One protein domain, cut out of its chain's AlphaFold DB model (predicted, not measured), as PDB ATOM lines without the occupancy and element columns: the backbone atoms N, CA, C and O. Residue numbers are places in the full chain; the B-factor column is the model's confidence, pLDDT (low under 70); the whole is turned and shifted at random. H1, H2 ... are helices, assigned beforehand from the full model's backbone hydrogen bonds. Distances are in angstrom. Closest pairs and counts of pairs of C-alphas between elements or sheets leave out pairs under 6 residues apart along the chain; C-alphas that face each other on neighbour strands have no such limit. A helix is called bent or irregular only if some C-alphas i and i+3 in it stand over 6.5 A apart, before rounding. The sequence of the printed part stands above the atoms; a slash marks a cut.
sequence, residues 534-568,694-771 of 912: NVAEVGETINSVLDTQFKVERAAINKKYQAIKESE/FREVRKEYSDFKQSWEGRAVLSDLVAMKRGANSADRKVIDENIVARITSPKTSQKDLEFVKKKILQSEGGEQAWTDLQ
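AT A GLANCE: This is residues 534 to 568 and 694 to 771 of the 912 residues of an uncharacterized protein of Acinetobacter junii (UniProt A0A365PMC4). One long helix, H1, makes the length of the domain; H2 runs back beside its later half, and four short helices, H3 to H6, gather round its first half. H3 and H4 form a helical hairpin there, H5 meets H1 end on, about perpendicular, with its residues 756 to 757 alone, and residues 721 to 727 stick out as a loop. The printed part has 113 residues with six named helices, H1 to H6 in chain order, and no named strand: all helix. It is elongated, 54 by 32 by 25 A, and only just compact, close to loose, with a radius of gyration of the C-alphas of 15.4 A.

HOW THE PARTS SIT: The hub is H1, residues 535 to 565. Its residues 553 to 561 touch H2, residues 695 to 709, opposite ways at a shallow tilt of 11 degrees; the closest C-alphas, of Ile 557 and Tyr 701, are 6.5 A apart. H4, residues 733 to 741, touches H1 about perpendicular at 85 degrees, with C-alphas 536 and 734 closest at 4.1 A. H3, residues 712 to 718, and H4 only just touch, with 3 pairs of C-alphas within 8 A, Leu 717 and Ile 736 closest at 6.8 A. H5, residues 747 to 758, touches H1 at 79 degrees, about perpendicular, closest at C-alphas 546 and 757, 6.1 A. H6, residues 763 to 771, touches H1 at a shallow tilt of 30 degrees, opposite ways, closest at C-alphas 542 and 766, 5.5 A. H2 and H6 are apart. Every O i to N i+4 pair is within hydrogen-bond range in H1, H2, H3, H5 and H6, and 3 of 5 in H4, which is only just irregular: C-alphas 734 and 737 are 6.9 A apart.

IN THESE COORDINATES: H1 runs 45.0 A from C-alpha 535 at (79.456, -11.602, -33.225); H2 measures 20.7 A and H5 16.5 A. H6 ends at C-alpha 771, (68.914, -11.382, -31.596).

THE WHOLE: C-alphas 534 and 568 are the two farthest apart, 54.1 A. Residues 569 to 693 are not printed; the gap is 11.6 A between C-alphas 568 and 694. The link H3 to H4 is long, and pLDDT is under 70 at residues 710 and 718 to 734.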
ATOM      1  N   ASN A 534      77.746  -8.151 -35.891       82.06
ATOM      2  CA  ASN A 534      79.065  -8.740 -35.756       82.06
ATOM      3  C   ASN A 534      79.177  -9.447 -34.402       82.06
ATOM      4  O   ASN A 534      79.121  -8.817 -33.351       82.06
ATOM      5  N   VAL A 535      79.380 -10.763 -34.431       81.00
ATOM      6  CA  VAL A 535      79.456 -11.602 -33.225       81.00
ATOM      7  C   VAL A 535      80.520 -11.152 -32.220       81.00
ATOM      8  O   VAL A 535      80.325 -11.361 -31.025       81.00
ATOM      9  N   ALA A 536      81.606 -10.521 -32.680       74.88
ATOM     10  CA  ALA A 536      82.649  -9.973 -31.818       74.88
ATOM     11  C   ALA A 536      82.146  -8.750 -31.036       74.88
ATOM     12  O   ALA A 536      82.215  -8.731 -29.813       74.88
ATOM     13  N   GLU A 537      81.568  -7.777 -31.742       77.75
ATOM     14  CA  GLU A 537      81.047  -6.528 -31.166       77.75
ATOM     15  C   GLU A 537      79.832  -6.788 -30.260       77.75
ATOM     16  O   GLU A 537      79.699  -6.205 -29.183       77.75
ATOM     17  N   VAL A 538      78.962  -7.724 -30.657       81.38
ATOM     18  CA  VAL A 538      77.851  -8.207 -29.821       81.38
ATOM     19  C   VAL A 538      78.395  -8.837 -28.539       81.38
ATOM     20  O   VAL A 538      77.889  -8.573 -27.450       81.38
ATOM     21  N   GLY A 539      79.429  -9.674 -28.664       81.12
ATOM     22  CA  GLY A 539      80.096 -10.308 -27.532       81.12
ATOM     23  C   GLY A 539      80.678  -9.289 -26.557       81.12
ATOM     24  O   GLY A 539      80.390  -9.369 -25.364       81.12
ATOM     25  N   GLU A 540      81.407  -8.297 -27.068       78.12
ATOM     26  CA  GLU A 540      81.982  -7.192 -26.291       78.12
ATOM     27  C   GLU A 540      80.896  -6.392 -25.554       78.12
ATOM     28  O   GLU A 540      81.010  -6.119 -24.356       78.12
ATOM     29  N   THR A 541      79.791  -6.084 -26.234       82.12
ATOM     30  CA  THR A 541      78.668  -5.345 -25.639       82.12
ATOM     31  C   THR A 541      78.023  -6.142 -24.502       82.12
ATOM     32  O   THR A 541      77.847  -5.623 -23.400       82.12
ATOM     33  N   ILE A 542      77.723  -7.428 -24.724       87.50
ATOM     34  CA  ILE A 542      77.175  -8.316 -23.683       87.50
ATOM     35  C   ILE A 542      78.142  -8.429 -22.502       87.50
ATOM     36  O   ILE A 542      77.715  -8.406 -21.347       87.50
ATOM     37  N   ASN A 543      79.438  -8.547 -22.783       81.06
ATOM     38  CA  ASN A 543      80.476  -8.614 -21.768       81.06
ATOM     39  C   ASN A 543      80.480  -7.354 -20.885       81.06
ATOM     40  O   ASN A 543      80.417  -7.463 -19.659       81.06
ATOM     41  N   SER A 544      80.485  -6.169 -21.496       79.56
ATOM     42  CA  SER A 544      80.464  -4.880 -20.795       79.56
ATOM     43  C   SER A 544      79.239  -4.726 -19.882       79.56
ATOM     44  O   SER A 544      79.356  -4.360 -18.707       79.56
ATOM     45  N   VAL A 545      78.063  -5.096 -20.394       87.06
ATOM     46  CA  VAL A 545      76.790  -5.061 -19.660       87.06
ATOM     47  C   VAL A 545      76.824  -6.017 -18.458       87.06
ATOM     48  O   VAL A 545      76.537  -5.625 -17.325       87.06
ATOM     49  N   LEU A 546      77.245  -7.269 -18.664       84.69
ATOM     50  CA  LEU A 546      77.342  -8.252 -17.579       84.69
ATOM     51  C   LEU A 546      78.392  -7.865 -16.528       84.69
ATOM     52  O   LEU A 546      78.154  -8.065 -15.336       84.69
ATOM     53  N   ASP A 547      79.524  -7.284 -16.936       78.88
ATOM     54  CA  ASP A 547      80.547  -6.782 -16.012       78.88
ATOM     55  C   ASP A 547      80.011  -5.676 -15.109       78.88
ATOM     56  O   ASP A 547      80.199  -5.689 -13.889       78.88
ATOM     57  N   THR A 548      79.320  -4.722 -15.729       80.44
ATOM     58  CA  THR A 548      78.713  -3.588 -15.043       80.44
ATOM     59  C   THR A 548      77.693  -4.089 -14.032       80.44
ATOM     60  O   THR A 548      77.753  -3.713 -12.862       80.44
ATOM     61  N   GLN A 549      76.833  -5.029 -14.432       85.19
ATOM     62  CA  GLN A 549      75.852  -5.633 -13.534       85.19
ATOM     63  C   GLN A 549      76.502  -6.365 -12.356       85.19
ATOM     64  O   GLN A 549      76.072  -6.204 -11.213       85.19
ATOM     65  N   PHE A 550      77.560  -7.140 -12.610       83.69
ATOM     66  CA  PHE A 550      78.305  -7.827 -11.556       83.69
ATOM     67  C   PHE A 550      78.889  -6.834 -10.543       83.69
ATOM     68  O   PHE A 550      78.764  -7.030  -9.331       83.69
ATOM     69  N   LYS A 551      79.499  -5.741 -11.022       81.25
ATOM     70  CA  LYS A 551      80.059  -4.682 -10.169       81.25
ATOM     71  C   LYS A 551      78.980  -3.977  -9.351       81.25
ATOM     72  O   LYS A 551      79.202  -3.748  -8.164       81.25
ATOM     73  N   VAL A 552      77.827  -3.674  -9.949       83.44
ATOM     74  CA  VAL A 552      76.690  -3.031  -9.270       83.44
ATOM     75  C   VAL A 552      76.147  -3.916  -8.150       83.44
ATOM     76  O   VAL A 552      76.044  -3.466  -7.009       83.44
ATOM     77  N   GLU A 553      75.865  -5.190  -8.432       83.81
ATOM     78  CA  GLU A 553      75.360  -6.134  -7.424       83.81
ATOM     79  C   GLU A 553      76.374  -6.350  -6.291       83.81
ATOM     80  O   GLU A 553      76.017  -6.313  -5.110       83.81
ATOM     81  N   ARG A 554      77.664  -6.478  -6.630       83.94
ATOM     82  CA  ARG A 554      78.736  -6.588  -5.633       83.94
ATOM     83  C   ARG A 554      78.854  -5.326  -4.775       83.94
ATOM     84  O   ARG A 554      79.022  -5.428  -3.561       83.94
ATOM     85  N   ALA A 555      78.767  -4.142  -5.378       83.00
ATOM     86  CA  ALA A 555      78.814  -2.872  -4.660       83.00
ATOM     87  C   ALA A 555      77.615  -2.705  -3.714       83.00
ATOM     88  O   ALA A 555      77.789  -2.227  -2.592       83.00
ATOM     89  N   ALA A 556      76.423  -3.152  -4.123       86.62
ATOM     90  CA  ALA A 556      75.229  -3.137  -3.282       86.62
ATOM     91  C   ALA A 556      75.406  -4.004  -2.025       86.62
ATOM     92  O   ALA A 556      75.132  -3.539  -0.917       86.62
ATOM     93  N   ILE A 557      75.941  -5.221  -2.171       85.25
ATOM     94  CA  ILE A 557      76.244  -6.099  -1.030       85.25
ATOM     95  C   ILE A 557      77.318  -5.481  -0.131       85.25
ATOM     96  O   ILE A 557      77.156  -5.437   1.088       85.25
ATOM     97  N   ASN A 558      78.388  -4.933  -0.713       83.88
ATOM     98  CA  ASN A 558      79.433  -4.253   0.054       83.88
ATOM     99  C   ASN A 558      78.869  -3.077   0.868       83.88
ATOM    100  O   ASN A 558      79.259  -2.888   2.017       83.88
ATOM    101  N   LYS A 559      77.925  -2.309   0.310       88.00
ATOM    102  CA  LYS A 559      77.258  -1.209   1.022       88.00
ATOM    103  C   LYS A 559      76.449  -1.716   2.220       88.00
ATOM    104  O   LYS A 559      76.507  -1.094   3.278       88.00
ATOM    105  N   LYS A 560      75.767  -2.861   2.093       87.94
ATOM    106  CA  LYS A 560      75.071  -3.508   3.221       87.94
ATOM    107  C   LYS A 560      76.046  -3.959   4.311       87.94
ATOM    108  O   LYS A 560      75.807  -3.686   5.482       87.94
ATOM    109  N   TYR A 561      77.178  -4.557   3.931       85.38
ATOM    110  CA  TYR A 561      78.243  -4.897   4.881       85.38
ATOM    111  C   TYR A 561      78.740  -3.675   5.661       85.38
ATOM    112  O   TYR A 561      78.948  -3.783   6.865       85.38
ATOM    113  N   GLN A 562      78.924  -2.522   5.007       86.50
ATOM    114  CA  GLN A 562      79.363  -1.306   5.704       86.50
ATOM    115  C   GLN A 562      78.295  -0.770   6.662       86.50
ATOM    116  O   GLN A 562      78.621  -0.471   7.804       86.50
ATOM    117  N   ALA A 563      77.025  -0.733   6.245       86.75
ATOM    118  CA  ALA A 563      75.931  -0.275   7.104       86.75
ATOM    119  C   ALA A 563      75.790  -1.119   8.386       86.75
ATOM    120  O   ALA A 563      75.525  -0.592   9.460       86.75
ATOM    121  N   ILE A 564      76.013  -2.433   8.294       88.50
ATOM    122  CA  ILE A 564      75.893  -3.339   9.446       88.50
ATOM    123  C   ILE A 564      77.053  -3.187  10.427       88.50
ATOM    124  O   ILE A 564      76.846  -3.377  11.624       88.50
ATOM    125  N   LYS A 565      78.258  -2.823   9.976       86.69
ATOM    126  CA  LYS A 565      79.418  -2.653  10.875       86.69
ATOM    127  C   LYS A 565      79.189  -1.614  11.971       86.69
ATOM    128  O   LYS A 565      79.806  -1.719  13.030       86.69
ATOM    129  N   GLU A 566      78.319  -0.647  11.711       83.62
ATOM    130  CA  GLU A 566      77.951   0.421  12.643       83.62
ATOM    131  C   GLU A 566      76.737   0.059  13.518       83.62
ATOM    132  O   GLU A 566      76.385   0.808  14.422       83.62
ATOM    133  N   SER A 567      76.103  -1.097  13.285       87.94
ATOM    134  CA  SER A 567      74.935  -1.540  14.051       87.94
ATOM    135  C   SER A 567      75.294  -2.019  15.461       87.94
ATOM    136  O   SER A 567      76.374  -2.560  15.705       87.94
ATOM    137  N   GLU A 568      74.337  -1.904  16.381       87.06
ATOM    138  CA  GLU A 568      74.466  -2.413  17.751       87.06
ATOM    139  C   GLU A 568      74.726  -3.928  17.774       87.06
ATOM    140  O   GLU A 568      75.612  -4.405  18.483       87.06
ATOM    141  N   PHE A 694      75.262  -9.867  10.641       84.94
ATOM    142  CA  PHE A 694      75.832 -10.235   9.332       84.94
ATOM    143  C   PHE A 694      75.230 -11.502   8.709       84.94
ATOM    144  O   PHE A 694      75.647 -11.900   7.621       84.94
ATOM    145  N   ARG A 695      74.280 -12.185   9.363       84.75
ATOM    146  CA  ARG A 695      73.738 -13.464   8.862       84.75
ATOM    147  C   ARG A 695      73.035 -13.286   7.520       84.75
ATOM    148  O   ARG A 695      73.334 -14.009   6.572       84.75
ATOM    149  N   GLU A 696      72.156 -12.296   7.422       83.75
ATOM    150  CA  GLU A 696      71.408 -12.034   6.193       83.75
ATOM    151  C   GLU A 696      72.329 -11.619   5.039       83.75
ATOM    152  O   GLU A 696      72.240 -12.168   3.945       83.75
ATOM    153  N   VAL A 697      73.298 -10.736   5.287       88.00
ATOM    154  CA  VAL A 697      74.206 -10.265   4.229       88.00
ATOM    155  C   VAL A 697      75.209 -11.336   3.796       88.00
ATOM    156  O   VAL A 697      75.534 -11.412   2.611       88.00
ATOM    157  N   ARG A 698      75.635 -12.237   4.698       86.44
ATOM    158  CA  ARG A 698      76.386 -13.451   4.319       86.44
ATOM    159  C   ARG A 698      75.564 -14.331   3.379       86.44
ATOM    160  O   ARG A 698      76.110 -14.821   2.387       86.44
ATOM    161  N   LYS A 699      74.270 -14.512   3.668       85.50
ATOM    162  CA  LYS A 699      73.350 -15.262   2.804       85.50
ATOM    163  C   LYS A 699      73.203 -14.583   1.444       85.50
ATOM    164  O   LYS A 699      73.422 -15.238   0.435       85.50
ATOM    165  N   GLU A 700      72.964 -13.274   1.399       85.12
ATOM    166  CA  GLU A 700      72.874 -12.530   0.137       85.12
ATOM    167  C   GLU A 700      74.168 -12.582  -0.683       85.12
ATOM    168  O   GLU A 700      74.120 -12.739  -1.901       85.12
ATOM    169  N   TYR A 701      75.336 -12.480  -0.040       84.69
ATOM    170  CA  TYR A 701      76.622 -12.621  -0.721       84.69
ATOM    171  C   TYR A 701      76.818 -14.035  -1.276       84.69
ATOM    172  O   TYR A 701      77.298 -14.200  -2.400       84.69
ATOM    173  N   SER A 702      76.426 -15.055  -0.509       81.00
ATOM    174  CA  SER A 702      76.428 -16.446  -0.960       81.00
ATOM    175  C   SER A 702      75.490 -16.644  -2.149       81.00
ATOM    176  O   SER A 702      75.903 -17.227  -3.147       81.00
ATOM    177  N   ASP A 703      74.269 -16.113  -2.088       83.69
ATOM    178  CA  ASP A 703      73.280 -16.195  -3.163       83.69
ATOM    179  C   ASP A 703      73.755 -15.448  -4.413       83.69
ATOM    180  O   ASP A 703      73.658 -15.970  -5.524       83.69
ATOM    181  N   PHE A 704      74.357 -14.266  -4.252       85.19
ATOM    182  CA  PHE A 704      75.020 -13.533  -5.329       85.19
ATOM    183  C   PHE A 704      76.118 -14.378  -5.974       85.19
ATOM    184  O   PHE A 704      76.091 -14.590  -7.189       85.19
ATOM    185  N   LYS A 705      77.033 -14.931  -5.173       78.69
ATOM    186  CA  LYS A 705      78.122 -15.779  -5.662       78.69
ATOM    187  C   LYS A 705      77.581 -17.015  -6.380       78.69
ATOM    188  O   LYS A 705      78.001 -17.301  -7.494       78.69
ATOM    189  N   GLN A 706      76.595 -17.697  -5.805       78.25
ATOM    190  CA  GLN A 706      75.911 -18.838  -6.415       78.25
ATOM    191  C   GLN A 706      75.248 -18.445  -7.744       78.25
ATOM    192  O   GLN A 706      75.278 -19.210  -8.706       78.25
ATOM    193  N   SER A 707      74.671 -17.246  -7.824       77.88
ATOM    194  CA  SER A 707      73.979 -16.769  -9.021       77.88
ATOM    195  C   SER A 707      74.927 -16.483 -10.194       77.88
ATOM    196  O   SER A 707      74.538 -16.699 -11.343       77.88
ATOM    197  N   TRP A 708      76.168 -16.069  -9.914       77.31
ATOM    198  CA  TRP A 708      77.190 -15.757 -10.922       77.31
ATOM    199  C   TRP A 708      78.155 -16.918 -11.201       77.31
ATOM    200  O   TRP A 708      78.515 -17.156 -12.351       77.31
ATOM    201  N   GLU A 709      78.552 -17.672 -10.178       71.50
ATOM    202  CA  GLU A 709      79.540 -18.755 -10.276       71.50
ATOM    203  C   GLU A 709      78.900 -20.148 -10.334       71.50
ATOM    204  O   GLU A 709      79.470 -21.064 -10.922       71.50
ATOM    205  N   GLY A 710      77.702 -20.320  -9.768       68.44
ATOM    206  CA  GLY A 710      77.011 -21.613  -9.716       68.44
ATOM    207  C   GLY A 710      76.424 -22.061 -11.057       68.44
ATOM    208  O   GLY A 710      76.033 -23.217 -11.203       68.44
ATOM    209  N   ARG A 711      76.381 -21.172 -12.055       77.75
ATOM    210  CA  ARG A 711      75.951 -21.488 -13.423       77.75
ATOM    211  C   ARG A 711      77.156 -21.465 -14.349       77.75
ATOM    212  O   ARG A 711      77.737 -20.408 -14.575       77.75
ATOM    213  N   ALA A 712      77.485 -22.612 -14.946       72.69
ATOM    214  CA  ALA A 712      78.657 -22.758 -15.813       72.69
ATOM    215  C   ALA A 712      78.705 -21.715 -16.942       72.69
ATOM    216  O   ALA A 712      79.769 -21.211 -17.269       72.69
ATOM    217  N   VAL A 713      77.550 -21.355 -17.514       77.12
ATOM    218  CA  VAL A 713      77.457 -20.357 -18.592       77.12
ATOM    219  C   VAL A 713      77.888 -18.979 -18.102       77.12
ATOM    220  O   VAL A 713      78.717 -18.353 -18.743       77.12
ATOM    221  N   LEU A 714      77.379 -18.520 -16.959       73.62
ATOM    222  CA  LEU A 714      77.764 -17.222 -16.408       73.62
ATOM    223  C   LEU A 714      79.192 -17.226 -15.901       73.62
ATOM    224  O   LEU A 714      79.928 -16.304 -16.222       73.62
ATOM    225  N   SER A 715      79.597 -18.284 -15.199       70.88
ATOM    226  CA  SER A 715      80.981 -18.454 -14.770       70.88
ATOM    227  C   SER A 715      81.933 -18.355 -15.962       70.88
ATOM    228  O   SER A 715      82.914 -17.632 -15.887       70.88
ATOM    229  N   ASP A 716      81.622 -18.988 -17.095       72.00
ATOM    230  CA  ASP A 716      82.432 -18.872 -18.310       72.00
ATOM    231  C   ASP A 716      82.445 -17.443 -18.882       72.00
ATOM    232  O   ASP A 716      83.499 -16.973 -19.309       72.00
ATOM    233  N   LEU A 717      81.294 -16.759 -18.876       73.12
ATOM    234  CA  LEU A 717      81.145 -15.399 -19.406       73.12
ATOM    235  C   LEU A 717      81.814 -14.334 -18.533       73.12
ATOM    236  O   LEU A 717      82.292 -13.339 -19.068       73.12
ATOM    237  N   VAL A 718      81.863 -14.526 -17.212       67.12
ATOM    238  CA  VAL A 718      82.444 -13.546 -16.284       67.12
ATOM    239  C   VAL A 718      83.833 -13.912 -15.768       67.12
ATOM    240  O   VAL A 718      84.545 -13.027 -15.290       67.12
ATOM    241  N   ALA A 719      84.269 -15.170 -15.872       66.31
ATOM    242  CA  ALA A 719      85.578 -15.578 -15.370       66.31
ATOM    243  C   ALA A 719      86.712 -14.898 -16.140       66.31
ATOM    244  O   ALA A 719      86.730 -14.871 -17.370       66.31
ATOM    245  N   MET A 720      87.708 -14.417 -15.401       62.41
ATOM    246  CA  MET A 720      88.983 -13.971 -15.958       62.41
ATOM    247  C   MET A 720      89.863 -15.178 -16.305       62.41
ATOM    248  O   MET A 720      89.786 -16.235 -15.667       62.41
ATOM    249  N   LYS A 721      90.707 -15.045 -17.329       54.66
ATOM    250  CA  LYS A 721      91.693 -16.068 -17.689       54.66
ATOM    251  C   LYS A 721      92.701 -16.230 -16.540       54.66
ATOM    252  O   LYS A 721      93.209 -15.253 -15.997       54.66
ATOM    253  N   ARG A 722      92.990 -17.476 -16.140       45.62
ATOM    254  CA  ARG A 722      93.956 -17.766 -15.062       45.62
ATOM    255  C   ARG A 722      95.378 -17.395 -15.509       45.62
ATOM    256  O   ARG A 722      95.876 -17.967 -16.475       45.62
ATOM    257  N   GLY A 723      96.023 -16.470 -14.792       40.53
ATOM    258  CA  GLY A 723      97.410 -16.031 -15.014       40.53
ATOM    259  C   GLY A 723      97.624 -14.571 -14.596       40.53
ATOM    260  O   GLY A 723      96.732 -13.751 -14.801       40.53
ATOM    261  N   ALA A 724      98.790 -14.249 -14.021       33.34
ATOM    262  CA  ALA A 724      99.064 -13.015 -13.265       33.34
ATOM    263  C   ALA A 724      98.919 -11.673 -14.025       33.34
ATOM    264  O   ALA A 724      99.035 -10.637 -13.390       33.34
ATOM    265  N   ASN A 725      98.640 -11.671 -15.337       43.38
ATOM    266  CA  ASN A 725      98.503 -10.459 -16.163       43.38
ATOM    267  C   ASN A 725      97.392 -10.558 -17.232       43.38
ATOM    268  O   ASN A 725      97.448  -9.875 -18.252       43.38
ATOM    269  N   SER A 726      96.396 -11.427 -17.053       42.69
ATOM    270  CA  SER A 726      95.331 -11.577 -18.053       42.69
ATOM    271  C   SER A 726      94.218 -10.561 -17.787       42.69
ATOM    272  O   SER A 726      93.359 -10.800 -16.945       42.69
ATOM    273  N   ALA A 727      94.216  -9.431 -18.501       47.50
ATOM    274  CA  ALA A 727      93.026  -8.572 -18.593       47.50
ATOM    275  C   ALA A 727      91.874  -9.268 -19.356       47.50
ATOM    276  O   ALA A 727      90.728  -8.829 -19.303       47.50
ATOM    277  N   ASP A 728      92.187 -10.379 -20.031       48.25
ATOM    278  CA  ASP A 728      91.272 -11.127 -20.882       48.25
ATOM    279  C   ASP A 728      90.408 -12.113 -20.083       48.25
ATOM    280  O   ASP A 728      90.881 -12.817 -19.179       48.25
ATOM    281  N   ARG A 729      89.133 -12.232 -20.464       61.72
ATOM    282  CA  ARG A 729      88.224 -13.243 -19.911       61.72
ATOM    283  C   ARG A 729      88.508 -14.652 -20.434       61.72
ATOM    284  O   ARG A 729      89.166 -14.859 -21.451       61.72
ATOM    285  N   LYS A 730      87.996 -15.653 -19.707       61.03
ATOM    286  CA  LYS A 730      88.067 -17.086 -20.037       61.03
ATOM    287  C   LYS A 730      87.394 -17.385 -21.380       61.03
ATOM    288  O   LYS A 730      87.899 -18.212 -22.136       61.03
ATOM    289  N   VAL A 731      86.279 -16.718 -21.673       58.22
ATOM    290  CA  VAL A 731      85.652 -16.706 -22.997       58.22
ATOM    291  C   VAL A 731      86.020 -15.388 -23.671       58.22
ATOM    292  O   VAL A 731      85.689 -14.325 -23.163       58.22
ATOM    293  N   ILE A 732      86.726 -15.478 -24.797       61.38
ATOM    294  CA  ILE A 732      87.050 -14.327 -25.656       61.38
ATOM    295  C   ILE A 732      85.739 -13.789 -26.249       61.38
ATOM    296  O   ILE A 732      84.866 -14.597 -26.572       61.38
ATOM    297  N   ASP A 733      85.612 -12.469 -26.414       61.28
ATOM    298  CA  ASP A 733      84.362 -11.792 -26.803       61.28
ATOM    299  C   ASP A 733      83.675 -12.426 -28.028       61.28
ATOM    300  O   ASP A 733      82.479 -12.713 -27.998       61.28
ATOM    301  N   GLU A 734      84.443 -12.812 -29.050       62.44
ATOM    302  CA  GLU A 734      83.962 -13.498 -30.265       62.44
ATOM    303  C   GLU A 734      83.200 -14.813 -29.995       62.44
ATOM    304  O   GLU A 734      82.350 -15.236 -30.781       62.44
ATOM    305  N   ASN A 735      83.484 -15.472 -28.870       79.75
ATOM    306  CA  ASN A 735      82.887 -16.748 -28.486       79.75
ATOM    307  C   ASN A 735      81.694 -16.597 -27.531       79.75
ATOM    308  O   ASN A 735      81.033 -17.596 -27.238       79.75
ATOM    309  N   ILE A 736      81.378 -15.388 -27.057       82.50
ATOM    310  CA  ILE A 736      80.274 -15.146 -26.115       82.50
ATOM    311  C   ILE A 736      78.929 -15.492 -26.754       82.50
ATOM    312  O   ILE A 736      78.163 -16.284 -26.197       82.50
ATOM    313  N   VAL A 737      78.670 -14.993 -27.967       88.88
ATOM    314  CA  VAL A 737      77.448 -15.312 -28.723       88.88
ATOM    315  C   VAL A 737      77.332 -16.823 -28.942       88.88
ATOM    316  O   VAL A 737      76.273 -17.415 -28.719       88.88
ATOM    317  N   ALA A 738      78.435 -17.481 -29.309       88.56
ATOM    318  CA  ALA A 738      78.473 -18.929 -29.495       88.56
ATOM    319  C   ALA A 738      78.208 -19.692 -28.186       88.56
ATOM    320  O   ALA A 738      77.483 -20.688 -28.192       88.56
ATOM    321  N   ARG A 739      78.740 -19.222 -27.051       88.12
ATOM    322  CA  ARG A 739      78.523 -19.825 -25.732       88.12
ATOM    323  C   ARG A 739      77.069 -19.703 -25.282       88.12
ATOM    324  O   ARG A 739      76.520 -20.693 -24.799       88.12
ATOM    325  N   ILE A 740      76.443 -18.539 -25.468       90.19
ATOM    326  CA  ILE A 740      75.034 -18.291 -25.111       90.19
ATOM    327  C   ILE A 740      74.105 -19.139 -25.987       90.19
ATOM    328  O   ILE A 740      73.245 -19.859 -25.478       90.19
ATOM    329  N   THR A 741      74.319 -19.117 -27.304       90.50
ATOM    330  CA  THR A 741      73.471 -19.833 -28.274       90.50
ATOM    331  C   THR A 741      73.730 -21.343 -28.318       90.50
ATOM    332  O   THR A 741      72.880 -22.095 -28.796       90.50
ATOM    333  N   SER A 742      74.849 -21.814 -27.753       88.62
ATOM    334  CA  SER A 742      75.232 -23.228 -27.715       88.62
ATOM    335  C   SER A 742      74.098 -24.130 -27.216       88.62
ATOM    336  O   SER A 742      73.531 -23.834 -26.165       88.62
ATOM    337  N   PRO A 743      73.820 -25.276 -27.869       84.75
ATOM    338  CA  PRO A 743      72.876 -26.281 -27.367       84.75
ATOM    339  C   PRO A 743      73.197 -26.798 -25.957       84.75
ATOM    340  O   PRO A 743      72.319 -27.312 -25.275       84.75
ATOM    341  N   LYS A 744      74.453 -26.654 -25.504       85.00
ATOM    342  CA  LYS A 744      74.895 -27.036 -24.153       85.00
ATOM    343  C   LYS A 744      74.419 -26.071 -23.061       85.00
ATOM    344  O   LYS A 744      74.550 -26.378 -21.880       85.00
ATOM    345  N   THR A 745      73.923 -24.893 -23.428       86.12
ATOM    346  CA  THR A 745      73.373 -23.911 -22.490       86.12
ATOM    347  C   THR A 745      71.926 -24.277 -22.188       86.12
ATOM    348  O   THR A 745      71.070 -24.200 -23.070       86.12
ATOM    349  N   SER A 746      71.658 -24.685 -20.944       86.69
ATOM    350  CA  SER A 746      70.318 -25.099 -20.520       86.69
ATOM    351  C   SER A 746      69.301 -23.959 -20.661       86.69
ATOM    352  O   SER A 746      69.660 -22.782 -20.599       86.69
ATOM    353  N   GLN A 747      68.018 -24.298 -20.808       88.69
ATOM    354  CA  GLN A 747      66.926 -23.319 -20.868       88.69
ATOM    355  C   GLN A 747      66.934 -22.374 -19.655       88.69
ATOM    356  O   GLN A 747      66.878 -21.155 -19.810       88.69
ATOM    357  N   LYS A 748      67.101 -22.934 -18.449       86.88
ATOM    358  CA  LYS A 748      67.169 -22.168 -17.196       86.88
ATOM    359  C   LYS A 748      68.365 -21.216 -17.165       86.88
ATOM    360  O   LYS A 748      68.249 -20.115 -16.637       86.88
ATOM    361  N   ASP A 749      69.514 -21.629 -17.700       87.06
ATOM    362  CA  ASP A 749      70.692 -20.758 -17.766       87.06
ATOM    363  C   ASP A 749      70.513 -19.652 -18.802       87.06
ATOM    364  O   ASP A 749      70.918 -18.521 -18.553       87.06
ATOM    365  N   LEU A 750      69.872 -19.949 -19.933       90.50
ATOM    366  CA  LEU A 750      69.590 -18.963 -20.970       90.50
ATOM    367  C   LEU A 750      68.619 -17.878 -20.482       90.50
ATOM    368  O   LEU A 750      68.882 -16.692 -20.671       90.50
ATOM    369  N   GLU A 751      67.523 -18.266 -19.829       90.88
ATOM    370  CA  GLU A 751      66.573 -17.328 -19.209       90.88
ATOM    371  C   GLU A 751      67.254 -16.455 -18.160       90.88
ATOM    372  O   GLU A 751      66.998 -15.254 -18.067       90.88
ATOM    373  N   PHE A 752      68.164 -17.053 -17.393       87.88
ATOM    374  CA  PHE A 752      68.907 -16.336 -16.377       87.88
ATOM    375  C   PHE A 752      69.917 -15.346 -16.984       87.88
ATOM    376  O   PHE A 752      69.975 -14.201 -16.540       87.88
ATOM    377  N   VAL A 753      70.656 -15.733 -18.032       90.12
ATOM    378  CA  VAL A 753      71.541 -14.819 -18.782       90.12
ATOM    379  C   VAL A 753      70.737 -13.668 -19.381       90.12
ATOM    380  O   VAL A 753      71.106 -12.512 -19.190       90.12
ATOM    381  N   LYS A 754      69.600 -13.961 -20.026       94.06
ATOM    382  CA  LYS A 754      68.686 -12.940 -20.555       94.06
ATOM    383  C   LYS A 754      68.261 -11.961 -19.465       94.06
ATOM    384  O   LYS A 754      68.366 -10.755 -19.654       94.06
ATOM    385  N   LYS A 755      67.830 -12.473 -18.308       92.19
ATOM    386  CA  LYS A 755      67.442 -11.646 -17.161       92.19
ATOM    387  C   LYS A 755      68.582 -10.723 -16.726       92.19
ATOM    388  O   LYS A 755      68.340  -9.540 -16.533       92.19
ATOM    389  N   LYS A 756      69.806 -11.239 -16.588       89.44
ATOM    390  CA  LYS A 756      70.964 -10.443 -16.147       89.44
ATOM    391  C   LYS A 756      71.375  -9.373 -17.153       89.44
ATOM    392  O   LYS A 756      71.691  -8.269 -16.733       89.44
ATOM    393  N   ILE A 757      71.320  -9.681 -18.449       92.12
ATOM    394  CA  ILE A 757      71.555  -8.690 -19.506       92.12
ATOM    395  C   ILE A 757      70.495  -7.588 -19.412       92.12
ATOM    396  O   ILE A 757      70.850  -6.429 -19.272       92.12
ATOM    397  N   LEU A 758      69.205  -7.937 -19.395       93.12
ATOM    398  CA  LEU A 758      68.107  -6.958 -19.395       93.12
ATOM    399  C   LEU A 758      67.993  -6.124 -18.108       93.12
ATOM    400  O   LEU A 758      67.380  -5.065 -18.128       93.12
ATOM    401  N   GLN A 759      68.553  -6.587 -16.988       88.94
ATOM    402  CA  GLN A 759      68.597  -5.822 -15.734       88.94
ATOM    403  C   GLN A 759      69.662  -4.720 -15.724       88.94
ATOM    404  O   GLN A 759      69.671  -3.901 -14.807       88.94
ATOM    405  N   SER A 760      70.561  -4.722 -16.701       85.44
ATOM    406  CA  SER A 760      71.716  -3.844 -16.742       85.44
ATOM    407  C   SER A 760      71.519  -2.693 -17.727       85.44
ATOM    408  O   SER A 760      70.777  -2.797 -18.708       85.44
ATOM    409  N   GLU A 761      72.194  -1.578 -17.465       84.44
ATOM    410  CA  GLU A 761      72.193  -0.414 -18.345       84.44
ATOM    411  C   GLU A 761      72.766  -0.784 -19.726       84.44
ATOM    412  O   GLU A 761      73.808  -1.427 -19.830       84.44
ATOM    413  N   GLY A 762      72.055  -0.432 -20.804       84.88
ATOM    414  CA  GLY A 762      72.409  -0.850 -22.170       84.88
ATOM    415  C   GLY A 762      72.061  -2.309 -22.511       84.88
ATOM    416  O   GLY A 762      72.270  -2.750 -23.642       84.88
ATOM    417  N   GLY A 763      71.474  -3.053 -21.569       89.12
ATOM    418  CA  GLY A 763      71.106  -4.456 -21.727       89.12
ATOM    419  C   GLY A 763      70.084  -4.744 -22.823       89.12
ATOM    420  O   GLY A 763      70.201  -5.746 -23.527       89.12
ATOM    421  N   GLU A 764      69.102  -3.860 -23.012       92.88
ATOM    422  CA  GLU A 764      68.106  -3.996 -24.085       92.88
ATOM    423  C   GLU A 764      68.757  -3.964 -25.472       92.88
ATOM    424  O   GLU A 764      68.438  -4.796 -26.326       92.88
ATOM    425  N   GLN A 765      69.722  -3.062 -25.681       89.62
ATOM    426  CA  GLN A 765      70.464  -2.977 -26.937       89.62
ATOM    427  C   GLN A 765      71.356  -4.205 -27.129       89.62
ATOM    428  O   GLN A 765      71.312  -4.825 -28.188       89.62
ATOM    429  N   ALA A 766      72.087  -4.623 -26.089       91.06
ATOM    430  CA  ALA A 766      72.925  -5.821 -26.138       91.06
ATOM    431  C   ALA A 766      72.113  -7.082 -26.489       91.06
ATOM    432  O   ALA A 766      72.552  -7.930 -27.270       91.06
ATOM    433  N   TRP A 767      70.901  -7.201 -25.938       95.50
ATOM    434  CA  TRP A 767      69.986  -8.291 -26.261       95.50
ATOM    435  C   TRP A 767      69.451  -8.192 -27.694       95.50
ATOM    436  O   TRP A 767      69.363  -9.201 -28.395       95.50
ATOM    437  N   THR A 768      69.134  -6.984 -28.156       93.12
ATOM    438  CA  THR A 768      68.681  -6.723 -29.529       93.12
ATOM    439  C   THR A 768      69.761  -7.078 -30.556       93.12
ATOM    440  O   THR A 768      69.475  -7.764 -31.541       93.12
ATOM    441  N   ASP A 769      71.013  -6.703 -30.294       87.94
ATOM    442  CA  ASP A 769      72.167  -7.016 -31.142       87.94
ATOM    443  C   ASP A 769      72.457  -8.532 -31.150       87.94
ATOM    444  O   ASP A 769      72.729  -9.121 -32.200       87.94
ATOM    445  N   LEU A 770      72.274  -9.219 -30.010       95.19
ATOM    446  CA  LEU A 770      72.315 -10.684 -29.948       95.19
ATOM    447  C   LEU A 770      71.256 -11.320 -30.850       95.19
ATOM    448  O   LEU A 770      71.581 -12.204 -31.645       95.19
ATOM    449  N   GLN A 771      70.002 -10.877 -30.756       95.50
ATOM    450  CA  GLN A 771      68.914 -11.382 -31.596       95.50
ATOM    451  C   GLN A 771      69.206 -11.180 -33.084       95.50
ATOM    452  O   GLN A 771      69.052 -12.109 -33.878       95.50
TER     453      GLN A 771